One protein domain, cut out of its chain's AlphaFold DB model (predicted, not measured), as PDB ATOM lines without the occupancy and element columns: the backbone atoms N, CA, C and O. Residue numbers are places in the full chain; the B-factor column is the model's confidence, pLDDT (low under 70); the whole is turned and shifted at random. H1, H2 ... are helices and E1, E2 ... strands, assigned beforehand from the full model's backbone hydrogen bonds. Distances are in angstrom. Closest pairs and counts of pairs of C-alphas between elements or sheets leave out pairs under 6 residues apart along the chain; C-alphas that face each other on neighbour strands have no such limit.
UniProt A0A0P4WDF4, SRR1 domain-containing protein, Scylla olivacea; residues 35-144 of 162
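This is residues 35 to 144 of the 162 residues of the protein "SRR1 domain-containing protein" of Scylla olivacea (UniProt A0A0P4WDF4). A small sheet of three parallel strands has H3 over one face and H4 on that same face near the edge strand E3, while H1 crosses H3 on the side away from the sheet. H1 and H2 meet near their ends as a wide V; H2 runs away as a long arm, and residues 72 to 82 lead back from its far end to E1. The printed part has 110 residues, with four named helices and three named strands in the order H1 H2 E1 H3 E2 H4 E3; the sheet's order is E1 E2 E3, and the class is mostly helix. The whole is compact, with a radius of gyration of the C-alphas of 15.2 A and spans of 46 by 31 by 27 A.

H1, residues 35 to 49, begins at C-alpha 35 (16.262, 0.126, -52.421) and is 20.9 A long. H2, residues 52 to 71, is 28.8 A long and ends at C-alpha 71 (29.924, -38.636, -34.551). E1, residues 83 to 86, is 10.0 A long, and H3, residues 95 to 111, is 24.8 A long. E2, residues 115 to 118, is 10.3 A long; H4, residues 124 to 130, is 9.9 A long. E3, residues 141 to 143, is 6.2 A long and ends at C-alpha 143 (24.406, -14.688, -58.012).

E1 and E2 are parallel at 12 degrees, with N 85 and O 116 within hydrogen-bond range at 2.8 A. E2 and E3 are parallel at 37 degrees, with N 142 and O 115 within range at 2.9 A. E1, H3, E2 and E2, H4, E3 are strand-helix-strand units, two parallel neighbour strands with a helix between, each with a right-handed crossover. H3 and H4 are on the same face of the sheet, two layers of helices and strands. H3 lies over E2 at a height over the sheet of 10.0 A and runs along the strands, at 13 degrees to E2 on the local plane. The closest C-alphas of H4 and E3 are those of Leu 130 and Leu 141, 5.3 A apart. H1 is not on the sheet; it touches H3 at a steep tilt of 64 degrees, the closest C-alphas being those of Arg 45 and Ala 102, 4.7 A apart. H1 and H2 are close but not clearly touching, about perpendicular at 74 degrees, with the closest C-alphas, of Ile 48 and His 54, 6.2 A apart. H2 and H4 are apart. In H1, H2, H3 and H4 every O i to N i+4 pair is within hydrogen-bond range.

The two C-alphas farthest apart are those of Glu 36 and His 75, 47.0 A. The printed part has no cut. The link from H2 to E1, 11 residues, is long. The mean pLDDT of the printed part is 86.0; residues 73 to 76 and 132 to 144 are under 70, and E3 has a mean of 53.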
ATOM      1  N   SER A  35      16.310  -0.360 -53.808       89.62
ATOM      2  CA  SER A  35      16.262   0.126 -52.421       89.62
ATOM      3  C   SER A  35      15.023  -0.374 -51.687       89.62
ATOM      4  O   SER A  35      15.143  -0.958 -50.617       89.62
ATOM      5  N   GLU A  36      13.841  -0.265 -52.298       91.81
ATOM      6  CA  GLU A  36      12.614  -0.774 -51.682       91.81
ATOM      7  C   GLU A  36      12.661  -2.291 -51.472       91.81
ATOM      8  O   GLU A  36      12.069  -2.813 -50.527       91.81
ATOM      9  N   CYS A  37      13.285  -3.041 -52.389       92.12
ATOM     10  CA  CYS A  37      13.439  -4.490 -52.246       92.12
ATOM     11  C   CYS A  37      14.320  -4.836 -51.048       92.12
ATOM     12  O   CYS A  37      13.897  -5.627 -50.200       92.12
ATOM     13  N   LEU A  38      15.471  -4.172 -50.928       92.19
ATOM     14  CA  LEU A  38      16.374  -4.311 -49.790       92.19
ATOM     15  C   LEU A  38      15.679  -3.969 -48.470       92.19
ATOM     16  O   LEU A  38      15.711  -4.788 -47.552       92.19
ATOM     17  N   ASP A  39      14.972  -2.841 -48.394       93.44
ATOM     18  CA  ASP A  39      14.251  -2.425 -47.183       93.44
ATOM     19  C   ASP A  39      13.240  -3.490 -46.737       93.44
ATOM     20  O   ASP A  39      13.130  -3.833 -45.557       93.44
ATOM     21  N   LYS A  40      12.518  -4.081 -47.694       95.12
ATOM     22  CA  LYS A  40      11.541  -5.133 -47.403       95.12
ATOM     23  C   LYS A  40      12.191  -6.462 -47.002       95.12
ATOM     24  O   LYS A  40      11.582  -7.193 -46.220       95.12
ATOM     25  N   ILE A  41      13.373  -6.796 -47.526       95.56
ATOM     26  CA  ILE A  41      14.151  -7.969 -47.090       95.56
ATOM     27  C   ILE A  41      14.655  -7.751 -45.660       95.56
ATOM     28  O   ILE A  41      14.501  -8.640 -44.825       95.56
ATOM     29  N   GLN A  42      15.176  -6.563 -45.348       95.31
ATOM     30  CA  GLN A  42      15.648  -6.226 -44.003       95.31
ATOM     31  C   GLN A  42      14.514  -6.244 -42.978       95.31
ATOM     32  O   GLN A  42      14.659  -6.810 -41.894       95.31
ATOM     33  N   LEU A  43      13.336  -5.738 -43.343       96.94
ATOM     34  CA  LEU A  43      12.155  -5.858 -42.494       96.94
ATOM     35  C   LEU A  43      11.774  -7.330 -42.254       96.94
ATOM     36  O   LEU A  43      11.474  -7.715 -41.124       96.94
ATOM     37  N   ALA A  44      11.795  -8.172 -43.294       97.50
ATOM     38  CA  ALA A  44      11.526  -9.603 -43.145       97.50
ATOM     39  C   ALA A  44      12.555 -10.282 -42.226       97.50
ATOM     40  O   ALA A  44      12.174 -11.089 -41.377       97.50
ATOM     41  N   ARG A  45      13.833  -9.906 -42.340       97.25
ATOM     42  CA  ARG A  45      14.915 -10.365 -41.464       97.25
ATOM     43  C   ARG A  45      14.648 -10.004 -40.010       97.25
ATOM     44  O   ARG A  45      14.627 -10.903 -39.174       97.25
ATOM     45  N   GLN A  46      14.351  -8.741 -39.721       97.69
ATOM     46  CA  GLN A  46      14.041  -8.286 -38.364       97.69
ATOM     47  C   GLN A  46      12.855  -9.057 -37.756       97.69
ATOM     48  O   GLN A  46      12.880  -9.438 -36.583       97.69
ATOM     49  N   ILE A  47      11.816  -9.331 -38.552       98.00
ATOM     50  CA  ILE A  47      10.661 -10.128 -38.115       98.00
ATOM     51  C   ILE A  47      11.072 -11.565 -37.765       98.00
ATOM     52  O   ILE A  47      10.626 -12.093 -36.750       98.00
ATOM     53  N   ILE A  48      11.917 -12.205 -38.579       97.69
ATOM     54  CA  ILE A  48      12.421 -13.550 -38.271       97.69
ATOM     55  C   ILE A  48      13.252 -13.505 -36.989       97.69
ATOM     56  O   ILE A  48      12.990 -14.281 -36.074       97.69
ATOM     57  N   GLU A  49      14.205 -12.579 -36.886       96.00
ATOM     58  CA  GLU A  49      15.142 -12.498 -35.761       96.00
ATOM     59  C   GLU A  49      14.459 -12.232 -34.412       96.00
ATOM     60  O   GLU A  49      14.948 -12.679 -33.376       96.00
ATOM     61  N   THR A  50      13.312 -11.551 -34.417       96.69
ATOM     62  CA  THR A  50      12.499 -11.290 -33.215       96.69
ATOM     63  C   THR A  50      11.518 -12.415 -32.874       96.69
ATOM     64  O   THR A  50      10.867 -12.367 -31.832       96.69
ATOM     65  N   SER A  51      11.412 -13.446 -33.716       96.44
ATOM     66  CA  SER A  51      10.511 -14.577 -33.487       96.44
ATOM     67  C   SER A  51      11.104 -15.629 -32.541       96.44
ATOM     68  O   SER A  51      12.311 -15.873 -32.512       96.44
ATOM     69  N   GLU A  52      10.242 -16.349 -31.819       93.75
ATOM     70  CA  GLU A  52      10.654 -17.497 -30.992       93.75
ATOM     71  C   GLU A  52      11.288 -18.630 -31.823       93.75
ATOM     72  O   GLU A  52      12.187 -19.344 -31.359       93.75
ATOM     73  N   GLY A  53      10.852 -18.768 -33.081       93.19
ATOM     74  CA  GLY A  53      11.367 -19.760 -34.022       93.19
ATOM     75  C   GLY A  53      12.851 -19.570 -34.329       93.19
ATOM     76  O   GLY A  53      13.569 -20.557 -34.470       93.19
ATOM     77  N   HIS A  54      13.342 -18.329 -34.347       95.00
ATOM     78  CA  HIS A  54      14.755 -18.022 -34.595       95.00
ATOM     79  C   HIS A  54      15.683 -18.525 -33.491       95.00
ATOM     80  O   HIS A  54      16.725 -19.116 -33.772       95.00
ATOM     81  N   SER A  55      15.286 -18.353 -32.227       94.12
ATOM     82  CA  SER A  55      16.049 -18.874 -31.083       94.12
ATOM     83  C   SER A  55      16.149 -20.399 -31.134       94.12
ATOM     84  O   SER A  55      17.223 -20.968 -30.930       94.12
ATOM     85  N   SER A  56      15.040 -21.063 -31.463       96.50
ATOM     86  CA  SER A  56      14.997 -22.520 -31.621       96.50
ATOM     87  C   SER A  56      15.843 -22.993 -32.804       96.50
ATOM     88  O   SER A  56      16.592 -23.956 -32.671       96.50
ATOM     89  N   LEU A  57      15.776 -22.289 -33.939       95.06
ATOM     90  CA  LEU A  57      16.580 -22.584 -35.124       95.06
ATOM     91  C   LEU A  57      18.075 -22.545 -34.801       95.06
ATOM     92  O   LEU A  57      18.756 -23.533 -35.050       95.06
ATOM     93  N   LYS A  58      18.571 -21.456 -34.198       94.75
ATOM     94  CA  LYS A  58      19.990 -21.324 -33.832       94.75
ATOM     95  C   LYS A  58      20.467 -22.472 -32.947       94.75
ATOM     96  O   LYS A  58      21.437 -23.133 -33.284       94.75
ATOM     97  N   LYS A  59      19.723 -22.776 -31.877       95.69
ATOM     98  CA  LYS A  59      20.057 -23.884 -30.968       95.69
ATOM     99  C   LYS A  59      20.122 -25.231 -31.688       95.69
ATOM    100  O   LYS A  59      20.994 -26.041 -31.390       95.69
ATOM    101  N   ASN A  60      19.196 -25.477 -32.614       95.31
ATOM    102  CA  ASN A  60      19.178 -26.715 -33.384       95.31
ATOM    103  C   ASN A  60      20.376 -26.803 -34.336       95.31
ATOM    104  O   ASN A  60      20.981 -27.866 -34.429       95.31
ATOM    105  N   LEU A  61      20.741 -25.702 -35.002       94.12
ATOM    106  CA  LEU A  61      21.924 -25.649 -35.865       94.12
ATOM    107  C   LEU A  61      23.211 -25.881 -35.061       94.12
ATOM    108  O   LEU A  61      23.977 -26.772 -35.420       94.12
ATOM    109  N   ASP A  62      23.375 -25.202 -33.921       92.25
ATOM    110  CA  ASP A  62      24.514 -25.400 -33.010       92.25
ATOM    111  C   ASP A  62      24.615 -26.866 -32.541       92.25
ATOM    112  O   ASP A  62      25.697 -27.455 -32.463       92.25
ATOM    113  N   SER A  63      23.469 -27.484 -32.223       93.12
ATOM    114  CA  SER A  63      23.408 -28.884 -31.792       93.12
ATOM    115  C   SER A  63      23.821 -29.842 -32.908       93.12
ATOM    116  O   SER A  63      24.568 -30.784 -32.646       93.12
ATOM    117  N   ILE A  64      23.365 -29.597 -34.139       88.94
ATOM    118  CA  ILE A  64      23.726 -30.399 -35.311       88.94
ATOM    119  C   ILE A  64      25.224 -30.275 -35.593       88.94
ATOM    120  O   ILE A  64      25.887 -31.295 -35.757       88.94
ATOM    121  N   GLU A  65      25.789 -29.064 -35.594       86.94
ATOM    122  CA  GLU A  65      27.232 -28.877 -35.801       86.94
ATOM    123  C   GLU A  65      28.056 -29.629 -34.753       86.94
ATOM    124  O   GLU A  65      29.036 -30.305 -35.083       86.94
ATOM    125  N   LYS A  66      27.640 -29.573 -33.484       87.75
ATOM    126  CA  LYS A  66      28.300 -30.309 -32.405       87.75
ATOM    127  C   LYS A  66      28.208 -31.823 -32.599       87.75
ATOM    128  O   LYS A  66      29.202 -32.525 -32.404       87.75
ATOM    129  N   GLU A  67      27.033 -32.335 -32.955       88.12
ATOM    130  CA  GLU A  67      26.815 -33.767 -33.159       88.12
ATOM    131  C   GLU A  67      27.618 -34.291 -34.351       88.12
ATOM    132  O   GLU A  67      28.311 -35.298 -34.218       88.12
ATOM    133  N   LEU A  68      27.634 -33.566 -35.474       83.88
ATOM    134  CA  LEU A  68      28.436 -33.916 -36.649       83.88
ATOM    135  C   LEU A  68      29.927 -34.022 -36.303       83.88
ATOM    136  O   LEU A  68      30.573 -35.008 -36.661       83.88
ATOM    137  N   ASN A  69      30.451 -33.061 -35.538       83.12
ATOM    138  CA  ASN A  69      31.842 -33.070 -35.078       83.12
ATOM    139  C   ASN A  69      32.147 -34.190 -34.069       83.12
ATOM    140  O   ASN A  69      33.289 -34.628 -33.955       83.12
ATOM    141  N   THR A  70      31.138 -34.679 -33.346       84.94
ATOM    142  CA  THR A  70      31.309 -35.764 -32.371       84.94
ATOM    143  C   THR A  70      31.205 -37.147 -33.024       84.94
ATOM    144  O   THR A  70      31.954 -38.050 -32.660       84.94
ATOM    145  N   VAL A  71      30.283 -37.326 -33.978       80.19
ATOM    146  CA  VAL A  71      29.924 -38.636 -34.551       80.19
ATOM    147  C   VAL A  71      30.732 -38.966 -35.801       80.19
ATOM    148  O   VAL A  71      31.210 -40.090 -35.938       80.19
ATOM    149  N   LEU A  72      30.864 -38.020 -36.733       70.31
ATOM    150  CA  LEU A  72      31.420 -38.320 -38.055       70.31
ATOM    151  C   LEU A  72      32.941 -38.225 -38.070       70.31
ATOM    152  O   LEU A  72      33.603 -39.044 -38.703       70.31
ATOM    153  N   THR A  73      33.502 -37.245 -37.365       66.81
ATOM    154  CA  THR A  73      34.944 -37.000 -37.380       66.81
ATOM    155  C   THR A  73      35.445 -36.423 -36.053       66.81
ATOM    156  O   THR A  73      35.763 -35.237 -35.981       66.81
ATOM    157  N   PRO A  74      35.658 -37.252 -35.015       66.44
ATOM    158  CA  PRO A  74      36.200 -36.799 -33.724       66.44
ATOM    159  C   PRO A  74      37.553 -36.066 -33.824       66.44
ATOM    160  O   PRO A  74      37.979 -35.389 -32.890       66.44
ATOM    161  N   HIS A  75      38.252 -36.224 -34.956       65.88
ATOM    162  CA  HIS A  75      39.563 -35.641 -35.242       65.88
ATOM    163  C   HIS A  75      39.561 -34.629 -36.400       65.88
ATOM    164  O   HIS A  75      40.621 -34.107 -36.742       65.88
ATOM    165  N   GLN A  76      38.404 -34.338 -37.009       66.62
ATOM    166  CA  GLN A  76      38.285 -33.294 -38.030       66.62
ATOM    167  C   GLN A  76      37.157 -32.342 -37.648       66.62
ATOM    168  O   GLN A  76      36.026 -32.756 -37.428       66.62
ATOM    169  N   ASN A  77      37.489 -31.057 -37.568       73.31
ATOM    170  CA  ASN A  77      36.531 -29.997 -37.291       73.31
ATOM    171  C   ASN A  77      35.735 -29.702 -38.572       73.31
ATOM    172  O   ASN A  77      36.153 -28.865 -39.377       73.31
ATOM    173  N   ILE A  78      34.646 -30.441 -38.797       79.88
ATOM    174  CA  ILE A  78      33.731 -30.199 -39.912       79.88
ATOM    175  C   ILE A  78      33.005 -28.891 -39.634       79.88
ATOM    176  O   ILE A  78      32.328 -28.728 -38.619       79.88
ATOM    177  N   LYS A  79      33.138 -27.971 -40.584       85.19
ATOM    178  CA  LYS A  79      32.428 -26.701 -40.599       85.19
ATOM    179  C   LYS A  79      31.684 -26.568 -41.909       85.19
ATOM    180  O   LYS A  79      32.161 -27.033 -42.947       85.19
ATOM    181  N   VAL A  80      30.548 -25.886 -41.863       89.00
ATOM    182  CA  VAL A  80      29.919 -25.382 -43.081       89.00
ATOM    183  C   VAL A  80      30.922 -24.445 -43.759       89.00
ATOM    184  O   VAL A  80      31.504 -23.582 -43.107       89.00
ATOM    185  N   SER A  81      31.176 -24.649 -45.051       90.38
ATOM    186  CA  SER A  81      32.115 -23.835 -45.839       90.38
ATOM    187  C   SER A  81      31.417 -22.866 -46.795       90.38
ATOM    188  O   SER A  81      32.042 -21.924 -47.275       90.38
ATOM    189  N   GLY A  82      30.127 -23.079 -47.059       92.06
ATOM    190  CA  GLY A  82      29.327 -22.293 -47.988       92.06
ATOM    191  C   GLY A  82      27.873 -22.753 -48.004       92.06
ATOM    192  O   GLY A  82      27.557 -23.864 -47.576       92.06
ATOM    193  N   ILE A  83      26.993 -21.894 -48.509       93.50
ATOM    194  CA  ILE A  83      25.582 -22.203 -48.749       93.50
ATOM    195  C   ILE A  83      25.308 -22.040 -50.241       93.50
ATOM    196  O   ILE A  83      25.664 -21.022 -50.823       93.50
ATOM    197  N   VAL A  84      24.631 -23.008 -50.854       93.38
ATOM    198  CA  VAL A  84      24.121 -22.884 -52.225       93.38
ATOM    199  C   VAL A  84      22.606 -23.012 -52.172       93.38
ATOM    200  O   VAL A  84      22.083 -24.017 -51.687       93.38
ATOM    201  N   CYS A  85      21.892 -21.987 -52.629       93.81
ATOM    202  CA  CYS A  85      20.438 -21.921 -52.575       93.81
ATOM    203  C   CYS A  85      19.840 -21.893 -53.984       93.81
ATOM    204  O   CYS A  85      20.050 -20.952 -54.749       93.81
ATOM    205  N   TYR A  86      19.046 -22.918 -54.289       93.62
ATOM    206  CA  TYR A  86      18.240 -22.993 -55.502       93.62
ATOM    207  C   TYR A  86      16.778 -22.710 -55.163       93.62
ATOM    208  O   TYR A  86      16.252 -23.282 -54.207       93.62
ATOM    209  N   GLY A  87      16.101 -21.888 -55.965       91.50
ATOM    210  CA  GLY A  87      14.660 -21.672 -55.802       91.50
ATOM    211  C   GLY A  87      14.305 -20.658 -54.710       91.50
ATOM    212  O   GLY A  87      13.443 -20.929 -53.870       91.50
ATOM    213  N   LEU A  88      14.991 -19.511 -54.680       92.81
ATOM    214  CA  LEU A  88      14.733 -18.441 -53.709       92.81
ATOM    215  C   LEU A  88      13.425 -17.675 -53.989       92.81
ATOM    216  O   LEU A  88      12.841 -17.078 -53.088       92.81
ATOM    217  N   GLY A  89      12.970 -17.695 -55.237       93.44
ATOM    218  CA  GLY A  89      11.845 -16.938 -55.755       93.44
ATOM    219  C   GLY A  89      12.186 -15.489 -56.110       93.44
ATOM    220  O   GLY A  89      13.256 -14.966 -55.817       93.44
ATOM    221  N   GLN A  90      11.233 -14.807 -56.739       94.00
ATOM    222  CA  GLN A  90      11.392 -13.426 -57.198       94.00
ATOM    223  C   GLN A  90      11.255 -12.428 -56.024       94.00
ATOM    224  O   GLN A  90      10.142 -12.133 -55.585       94.00
ATOM    225  N   LEU A  91      12.371 -11.927 -55.479       93.38
ATOM    226  CA  LEU A  91      12.427 -11.096 -54.256       93.38
ATOM    227  C   LEU A  91      11.649  -9.774 -54.375       93.38
ATOM    228  O   LEU A  91      10.972  -9.331 -53.444       93.38
ATOM    229  N   SER A  92      11.731  -9.145 -55.536       93.56
ATOM    230  CA  SER A  92      11.115  -7.867 -55.886       93.56
ATOM    231  C   SER A  92       9.589  -7.919 -55.885       93.56
ATOM    232  O   SER A  92       8.956  -6.924 -55.548       93.56
ATOM    233  N   SER A  93       8.982  -9.066 -56.198       92.12
ATOM    234  CA  SER A  93       7.525  -9.201 -56.336       92.12
ATOM    235  C   SER A  93       6.897 -10.107 -55.272       92.12
ATOM    236  O   SER A  93       5.765  -9.874 -54.845       92.12
ATOM    237  N   SER A  94       7.623 -11.104 -54.758       95.00
ATOM    238  CA  SER A  94       7.087 -12.093 -53.824       95.00
ATOM    239  C   SER A  94       7.438 -11.771 -52.376       95.00
ATOM    240  O   SER A  94       8.599 -11.651 -51.979       95.00
ATOM    241  N   ARG A  95       6.408 -11.668 -51.525       95.31
ATOM    242  CA  ARG A  95       6.604 -11.574 -50.071       95.31
ATOM    243  C   ARG A  95       7.289 -12.828 -49.533       95.31
ATOM    244  O   ARG A  95       8.172 -12.697 -48.701       95.31
ATOM    245  N   ILE A  96       6.897 -14.012 -50.001       96.44
ATOM    246  CA  ILE A  96       7.462 -15.284 -49.533       96.44
ATOM    247  C   ILE A  96       8.955 -15.349 -49.873       96.44
ATOM    248  O   ILE A  96       9.755 -15.611 -48.977       96.44
ATOM    249  N   ALA A  97       9.326 -14.987 -51.108       95.81
ATOM    250  CA  ALA A  97      10.724 -14.941 -51.537       95.81
ATOM    251  C   ALA A  97      11.567 -14.033 -50.634       95.81
ATOM    252  O   ALA A  97      12.667 -14.399 -50.235       95.81
ATOM    253  N   ARG A  98      11.037 -12.878 -50.211       95.94
ATOM    254  CA  ARG A  98      11.748 -11.979 -49.282       95.94
ATOM    255  C   ARG A  98      12.014 -12.603 -47.915       95.94
ATOM    256  O   ARG A  98      13.087 -12.386 -47.365       95.94
ATOM    257  N   TYR A  99      11.082 -13.387 -47.373       97.56
ATOM    258  CA  TYR A  99      11.335 -14.132 -46.133       97.56
ATOM    259  C   TYR A  99      12.348 -15.265 -46.347       97.56
ATOM    260  O   TYR A  99      13.172 -15.502 -45.469       97.56
ATOM    261  N   GLN A 100      12.333 -15.928 -47.509       95.94
ATOM    262  CA  GLN A 100      13.344 -16.932 -47.862       95.94
ATOM    263  C   GLN A 100      14.741 -16.296 -47.977       95.94
ATOM    264  O   GLN A 100      15.691 -16.803 -47.383       95.94
ATOM    265  N   GLY A 101      14.855 -15.146 -48.647       95.38
ATOM    266  CA  GLY A 101      16.086 -14.351 -48.728       95.38
ATOM    267  C   GLY A 101      16.575 -13.882 -47.361       95.38
ATOM    268  O   GLY A 101      17.748 -14.040 -47.035       95.38
ATOM    269  N   ALA A 102      15.676 -13.381 -46.517       96.31
ATOM    270  CA  ALA A 102      16.008 -12.981 -45.155       96.31
ATOM    271  C   ALA A 102      16.527 -14.150 -44.300       96.31
ATOM    272  O   ALA A 102      17.521 -13.998 -43.590       96.31
ATOM    273  N   LEU A 103      15.900 -15.329 -44.394       96.69
ATOM    274  CA  LEU A 103      16.386 -16.534 -43.722       96.69
ATOM    275  C   LEU A 103      17.777 -16.935 -44.227       96.69
ATOM    276  O   LEU A 103      18.639 -17.278 -43.423       96.69
ATOM    277  N   LEU A 104      18.019 -16.858 -45.537       96.00
ATOM    278  CA  LEU A 104      19.328 -17.155 -46.110       96.00
ATOM    279  C   LEU A 104      20.419 -16.218 -45.568       96.00
ATOM    280  O   LEU A 104      21.500 -16.693 -45.227       96.00
ATOM    281  N   LEU A 105      20.136 -14.918 -45.424       94.31
ATOM    282  CA  LEU A 105      21.065 -13.963 -44.806       94.31
ATOM    283  C   LEU A 105      21.365 -14.318 -43.346       94.31
ATOM    284  O   LEU A 105      22.519 -14.301 -42.932       94.31
ATOM    285  N   ILE A 106      20.346 -14.716 -42.586       95.62
ATOM    286  CA  ILE A 106      20.518 -15.171 -41.201       95.62
ATOM    287  C   ILE A 106      21.420 -16.408 -41.129       95.62
ATOM    288  O   ILE A 106      22.288 -16.476 -40.264       95.62
ATOM    289  N   LEU A 107      21.230 -17.385 -42.022       95.25
ATOM    290  CA  LEU A 107      22.055 -18.598 -42.064       95.25
ATOM    291  C   LEU A 107      23.497 -18.281 -42.469       95.25
ATOM    292  O   LEU A 107      24.433 -18.758 -41.832       95.25
ATOM    293  N   LYS A 108      23.671 -17.439 -43.490       93.62
ATOM    294  CA  LYS A 108      24.974 -16.933 -43.932       93.62
ATOM    295  C   LYS A 108      25.739 -16.294 -42.769       93.62
ATOM    296  O   LYS A 108      26.905 -16.616 -42.557       93.62
ATOM    297  N   ASP A 109      25.071 -15.447 -41.990       93.19
ATOM    298  CA  ASP A 109      25.669 -14.766 -40.840       93.19
ATOM    299  C   ASP A 109      25.858 -15.702 -39.635       93.19
ATOM    300  O   ASP A 109      26.779 -15.518 -38.846       93.19
ATOM    301  N   HIS A 110      25.025 -16.730 -39.477       93.75
ATOM    302  CA  HIS A 110      25.211 -17.733 -38.429       93.75
ATOM    303  C   HIS A 110      26.476 -18.567 -38.667       93.75
ATOM    304  O   HIS A 110      27.294 -18.702 -37.762       93.75
ATOM    305  N   PHE A 111      26.669 -19.057 -39.894       92.06
ATOM    306  CA  PHE A 111      27.823 -19.886 -40.249       92.06
ATOM    307  C   PHE A 111      29.068 -19.078 -40.642       92.06
ATOM    308  O   PHE A 111      30.159 -19.638 -40.686       92.06
ATOM    309  N   GLN A 112      28.930 -17.773 -40.908       92.06
ATOM    310  CA  GLN A 112      30.014 -16.896 -41.375       92.06
ATOM    311  C   GLN A 112      30.658 -17.399 -42.682       92.06
ATOM    312  O   GLN A 112      31.878 -17.395 -42.848       92.06
ATOM    313  N   VAL A 113      29.819 -17.834 -43.624       90.88
ATOM    314  CA  VAL A 113      30.228 -18.426 -44.911       90.88
ATOM    315  C   VAL A 113      29.662 -17.643 -46.094       90.88
ATOM    316  O   VAL A 113      28.682 -16.917 -45.929       90.88
ATOM    317  N   PRO A 114      30.230 -17.769 -47.307       90.56
ATOM    318  CA  PRO A 114      29.576 -17.271 -48.512       90.56
ATOM    319  C   PRO A 114      28.259 -18.008 -48.781       90.56
ATOM    320  O   PRO A 114      28.092 -19.180 -48.436       90.56
ATOM    321  N   ALA A 115      27.334 -17.316 -49.444       89.25
ATOM    322  CA  ALA A 115      26.108 -17.906 -49.952       89.25
ATOM    323  C   ALA A 115      25.940 -17.564 -51.435       89.25
ATOM    324  O   ALA A 115      26.010 -16.396 -51.821       89.25
ATOM    325  N   GLU A 116      25.714 -18.593 -52.243       89.94
ATOM    326  CA  GLU A 116      25.419 -18.503 -53.667       89.94
ATOM    327  C   GLU A 116      23.940 -18.785 -53.908       89.94
ATOM    328  O   GLU A 116      23.349 -19.668 -53.278       89.94
ATOM    329  N   VAL A 117      23.327 -18.030 -54.815       90.00
ATOM    330  CA  VAL A 117      21.894 -18.128 -55.099       90.00
ATOM    331  C   VAL A 117      21.620 -18.245 -56.585       90.00
ATOM    332  O   VAL A 117      22.237 -17.568 -57.409       90.00
ATOM    333  N   TYR A 118      20.636 -19.075 -56.913       87.88
ATOM    334  CA  TYR A 118      20.126 -19.209 -58.264       87.88
ATOM    335  C   TYR A 118      18.619 -19.455 -58.264       87.88
ATOM    336  O   TYR A 118      18.103 -20.343 -57.579       87.88
ATOM    337  N   ASP A 119      17.913 -18.696 -59.095       91.44
ATOM    338  CA  ASP A 119      16.523 -18.957 -59.422       91.44
ATOM    339  C   ASP A 119      16.230 -18.535 -60.875       91.44
ATOM    340  O   ASP A 119      16.516 -17.389 -61.237       91.44
ATOM    341  N   PRO A 120      15.643 -19.413 -61.716       91.50
ATOM    342  CA  PRO A 120      15.231 -19.058 -63.073       91.50
ATOM    343  C   PRO A 120      14.234 -17.895 -63.163       91.50
ATOM    344  O   PRO A 120      14.097 -17.311 -64.234       91.50
ATOM    345  N   ILE A 121      13.507 -17.578 -62.084       92.81
ATOM    346  CA  ILE A 121      12.483 -16.521 -62.086       92.81
ATOM    347  C   ILE A 121      12.980 -15.168 -61.559       92.81
ATOM    348  O   ILE A 121      12.171 -14.248 -61.397       92.81
ATOM    349  N   PHE A 122      14.281 -15.013 -61.289       91.44
ATOM    350  CA  PHE A 122      14.836 -13.714 -60.917       91.44
ATOM    351  C   PHE A 122      14.594 -12.663 -62.006       91.44
ATOM    352  O   PHE A 122      14.807 -12.879 -63.197       91.44
ATOM    353  N   SER A 123      14.134 -11.498 -61.569       90.75
ATOM    354  CA  SER A 123      14.078 -10.280 -62.366       90.75
ATOM    355  C   SER A 123      15.429  -9.560 -62.348       90.75
ATOM    356  O   SER A 123      16.285  -9.834 -61.507       90.75
ATOM    357  N   ALA A 124      15.594  -8.565 -63.223       90.88
ATOM    358  CA  ALA A 124      16.775  -7.701 -63.215       90.88
ATOM    359  C   ALA A 124      16.992  -7.013 -61.853       90.88
ATOM    360  O   ALA A 124      18.127  -6.884 -61.411       90.88
ATOM    361  N   VAL A 125      15.909  -6.635 -61.161       91.00
ATOM    362  CA  VAL A 125      15.982  -6.038 -59.818       91.00
ATOM    363  C   VAL A 125      16.501  -7.052 -58.807       91.00
ATOM    364  O   VAL A 125      17.299  -6.692 -57.953       91.00
ATOM    365  N   ASP A 126      16.080  -8.316 -58.899       91.25
ATOM    366  CA  ASP A 126      16.551  -9.354 -57.977       91.25
ATOM    367  C   ASP A 126      18.043  -9.597 -58.160       91.25
ATOM    368  O   ASP A 126      18.777  -9.629 -57.177       91.25
ATOM    369  N   VAL A 127      18.502  -9.687 -59.412       89.88
ATOM    370  CA  VAL A 127      19.933  -9.782 -59.715       89.88
ATOM    371  C   VAL A 127      20.670  -8.567 -59.151       89.88
ATOM    372  O   VAL A 127      21.659  -8.744 -58.457       89.88
ATOM    373  N   GLU A 128      20.157  -7.348 -59.333       89.25
ATOM    374  CA  GLU A 128      20.794  -6.128 -58.819       89.25
ATOM    375  C   GLU A 128      20.811  -6.040 -57.279       89.25
ATOM    376  O   GLU A 128      21.728  -5.462 -56.691       89.25
ATOM    377  N   VAL A 129      19.781  -6.573 -56.615       88.25
ATOM    378  CA  VAL A 129      19.665  -6.667 -55.149       88.25
ATOM    379  C   VAL A 129      20.661  -7.674 -54.585       88.25
ATOM    380  O   VAL A 129      21.215  -7.442 -53.512       88.25
ATOM    381  N   LEU A 130      20.864  -8.781 -55.296       86.62
ATOM    382  CA  LEU A 130      21.775  -9.852 -54.914       86.62
ATOM    383  C   LEU A 130      23.224  -9.512 -55.279       86.62
ATOM    384  O   LEU A 130      24.137  -9.874 -54.548       86.62
ATOM    385  N   GLU A 131      23.451  -8.774 -56.365       80.12
ATOM    386  CA  GLU A 131      24.792  -8.415 -56.804       80.12
ATOM    387  C   GLU A 131      25.555  -7.606 -55.740       80.12
ATOM    388  O   GLU A 131      25.031  -6.628 -55.189       80.12
ATOM    389  N   PRO A 132      26.831  -7.954 -55.477       61.44
ATOM    390  CA  PRO A 132      27.669  -7.211 -54.550       61.44
ATOM    391  C   PRO A 132      27.802  -5.749 -54.993       61.44
ATOM    392  O   PRO A 132      28.511  -5.430 -55.949       61.44
ATOM    393  N   SER A 133      27.159  -4.825 -54.276       52.03
ATOM    394  CA  SER A 133      27.493  -3.412 -54.435       52.03
ATOM    395  C   SER A 133      28.914  -3.193 -53.909       52.03
ATOM    396  O   SER A 133      29.283  -3.719 -52.860       52.03
ATOM    397  N   ARG A 134      29.737  -2.424 -54.630       43.50
ATOM    398  CA  ARG A 134      31.158  -2.196 -54.304       43.50
ATOM    399  C   ARG A 134      31.403  -1.486 -52.955       43.50
ATOM    400  O   ARG A 134      32.548  -1.144 -52.677       43.50
ATOM    401  N   SER A 135      30.378  -1.229 -52.132       41.59
ATOM    402  CA  SER A 135      30.493  -0.363 -50.951       41.59
ATOM    403  C   SER A 135      29.700  -0.746 -49.689       41.59
ATOM    404  O   SER A 135      29.761   0.035 -48.746       41.59
ATOM    405  N   THR A 136      28.993  -1.879 -49.585       40.50
ATOM    406  CA  THR A 136      28.367  -2.279 -48.298       40.50
ATOM    407  C   THR A 136      28.326  -3.793 -48.080       40.50
ATOM    408  O   THR A 136      27.996  -4.571 -48.972       40.50
ATOM    409  N   ASP A 137      28.660  -4.211 -46.857       46.25
ATOM    410  CA  ASP A 137      28.925  -5.601 -46.464       46.25
ATOM    411  C   ASP A 137      27.685  -6.432 -46.081       46.25
ATOM    412  O   ASP A 137      27.818  -7.605 -45.729       46.25
ATOM    413  N   ASP A 138      26.476  -5.880 -46.193       46.25
ATOM    414  CA  ASP A 138      25.313  -6.423 -45.470       46.25
ATOM    415  C   ASP A 138      24.444  -7.443 -46.236       46.25
ATOM    416  O   ASP A 138      23.689  -8.197 -45.625       46.25
ATOM    417  N   VAL A 139      24.546  -7.542 -47.568       50.81
ATOM    418  CA  VAL A 139      23.741  -8.490 -48.377       50.81
ATOM    419  C   VAL A 139      24.621  -9.148 -49.441       50.81
ATOM    420  O   VAL A 139      24.449  -8.973 -50.639       50.81
ATOM    421  N   ARG A 140      25.651  -9.876 -49.004       54.62
ATOM    422  CA  ARG A 140      26.535 -10.621 -49.918       54.62
ATOM    423  C   ARG A 140      25.911 -11.967 -50.296       54.62
ATOM    424  O   ARG A 140      26.206 -12.967 -49.646       54.62
ATOM    425  N   LEU A 141      25.062 -11.991 -51.320       56.47
ATOM    426  CA  LEU A 141      24.640 -13.229 -51.980       56.47
ATOM    427  C   LEU A 141      25.259 -13.251 -53.374       56.47
ATOM    428  O   LEU A 141      24.984 -12.387 -54.189       56.47
ATOM    429  N   GLN A 142      26.139 -14.201 -53.668       54.22
ATOM    430  CA  GLN A 142      26.702 -14.282 -55.012       54.22
ATOM    431  C   GLN A 142      25.660 -14.901 -55.944       54.22
ATOM    432  O   GLN A 142      25.235 -16.039 -55.756       54.22
ATOM    433  N   TYR A 143      25.212 -14.136 -56.936       49.78
ATOM    434  CA  TYR A 143      24.406 -14.688 -58.012       49.78
ATOM    435  C   TYR A 143      25.300 -15.557 -58.899       49.78
ATOM    436  O   TYR A 143      26.251 -15.065 -59.509       49.78
ATOM    437  N   ALA A 144      24.997 -16.852 -58.972       49.41
ATOM    438  CA  ALA A 144      25.638 -17.741 -59.925       49.41
ATOM    439  C   ALA A 144      24.954 -17.553 -61.285       49.41
ATOM    440  O   ALA A 144      23.962 -18.213 -61.599       49.41
TER     441      ALA A 144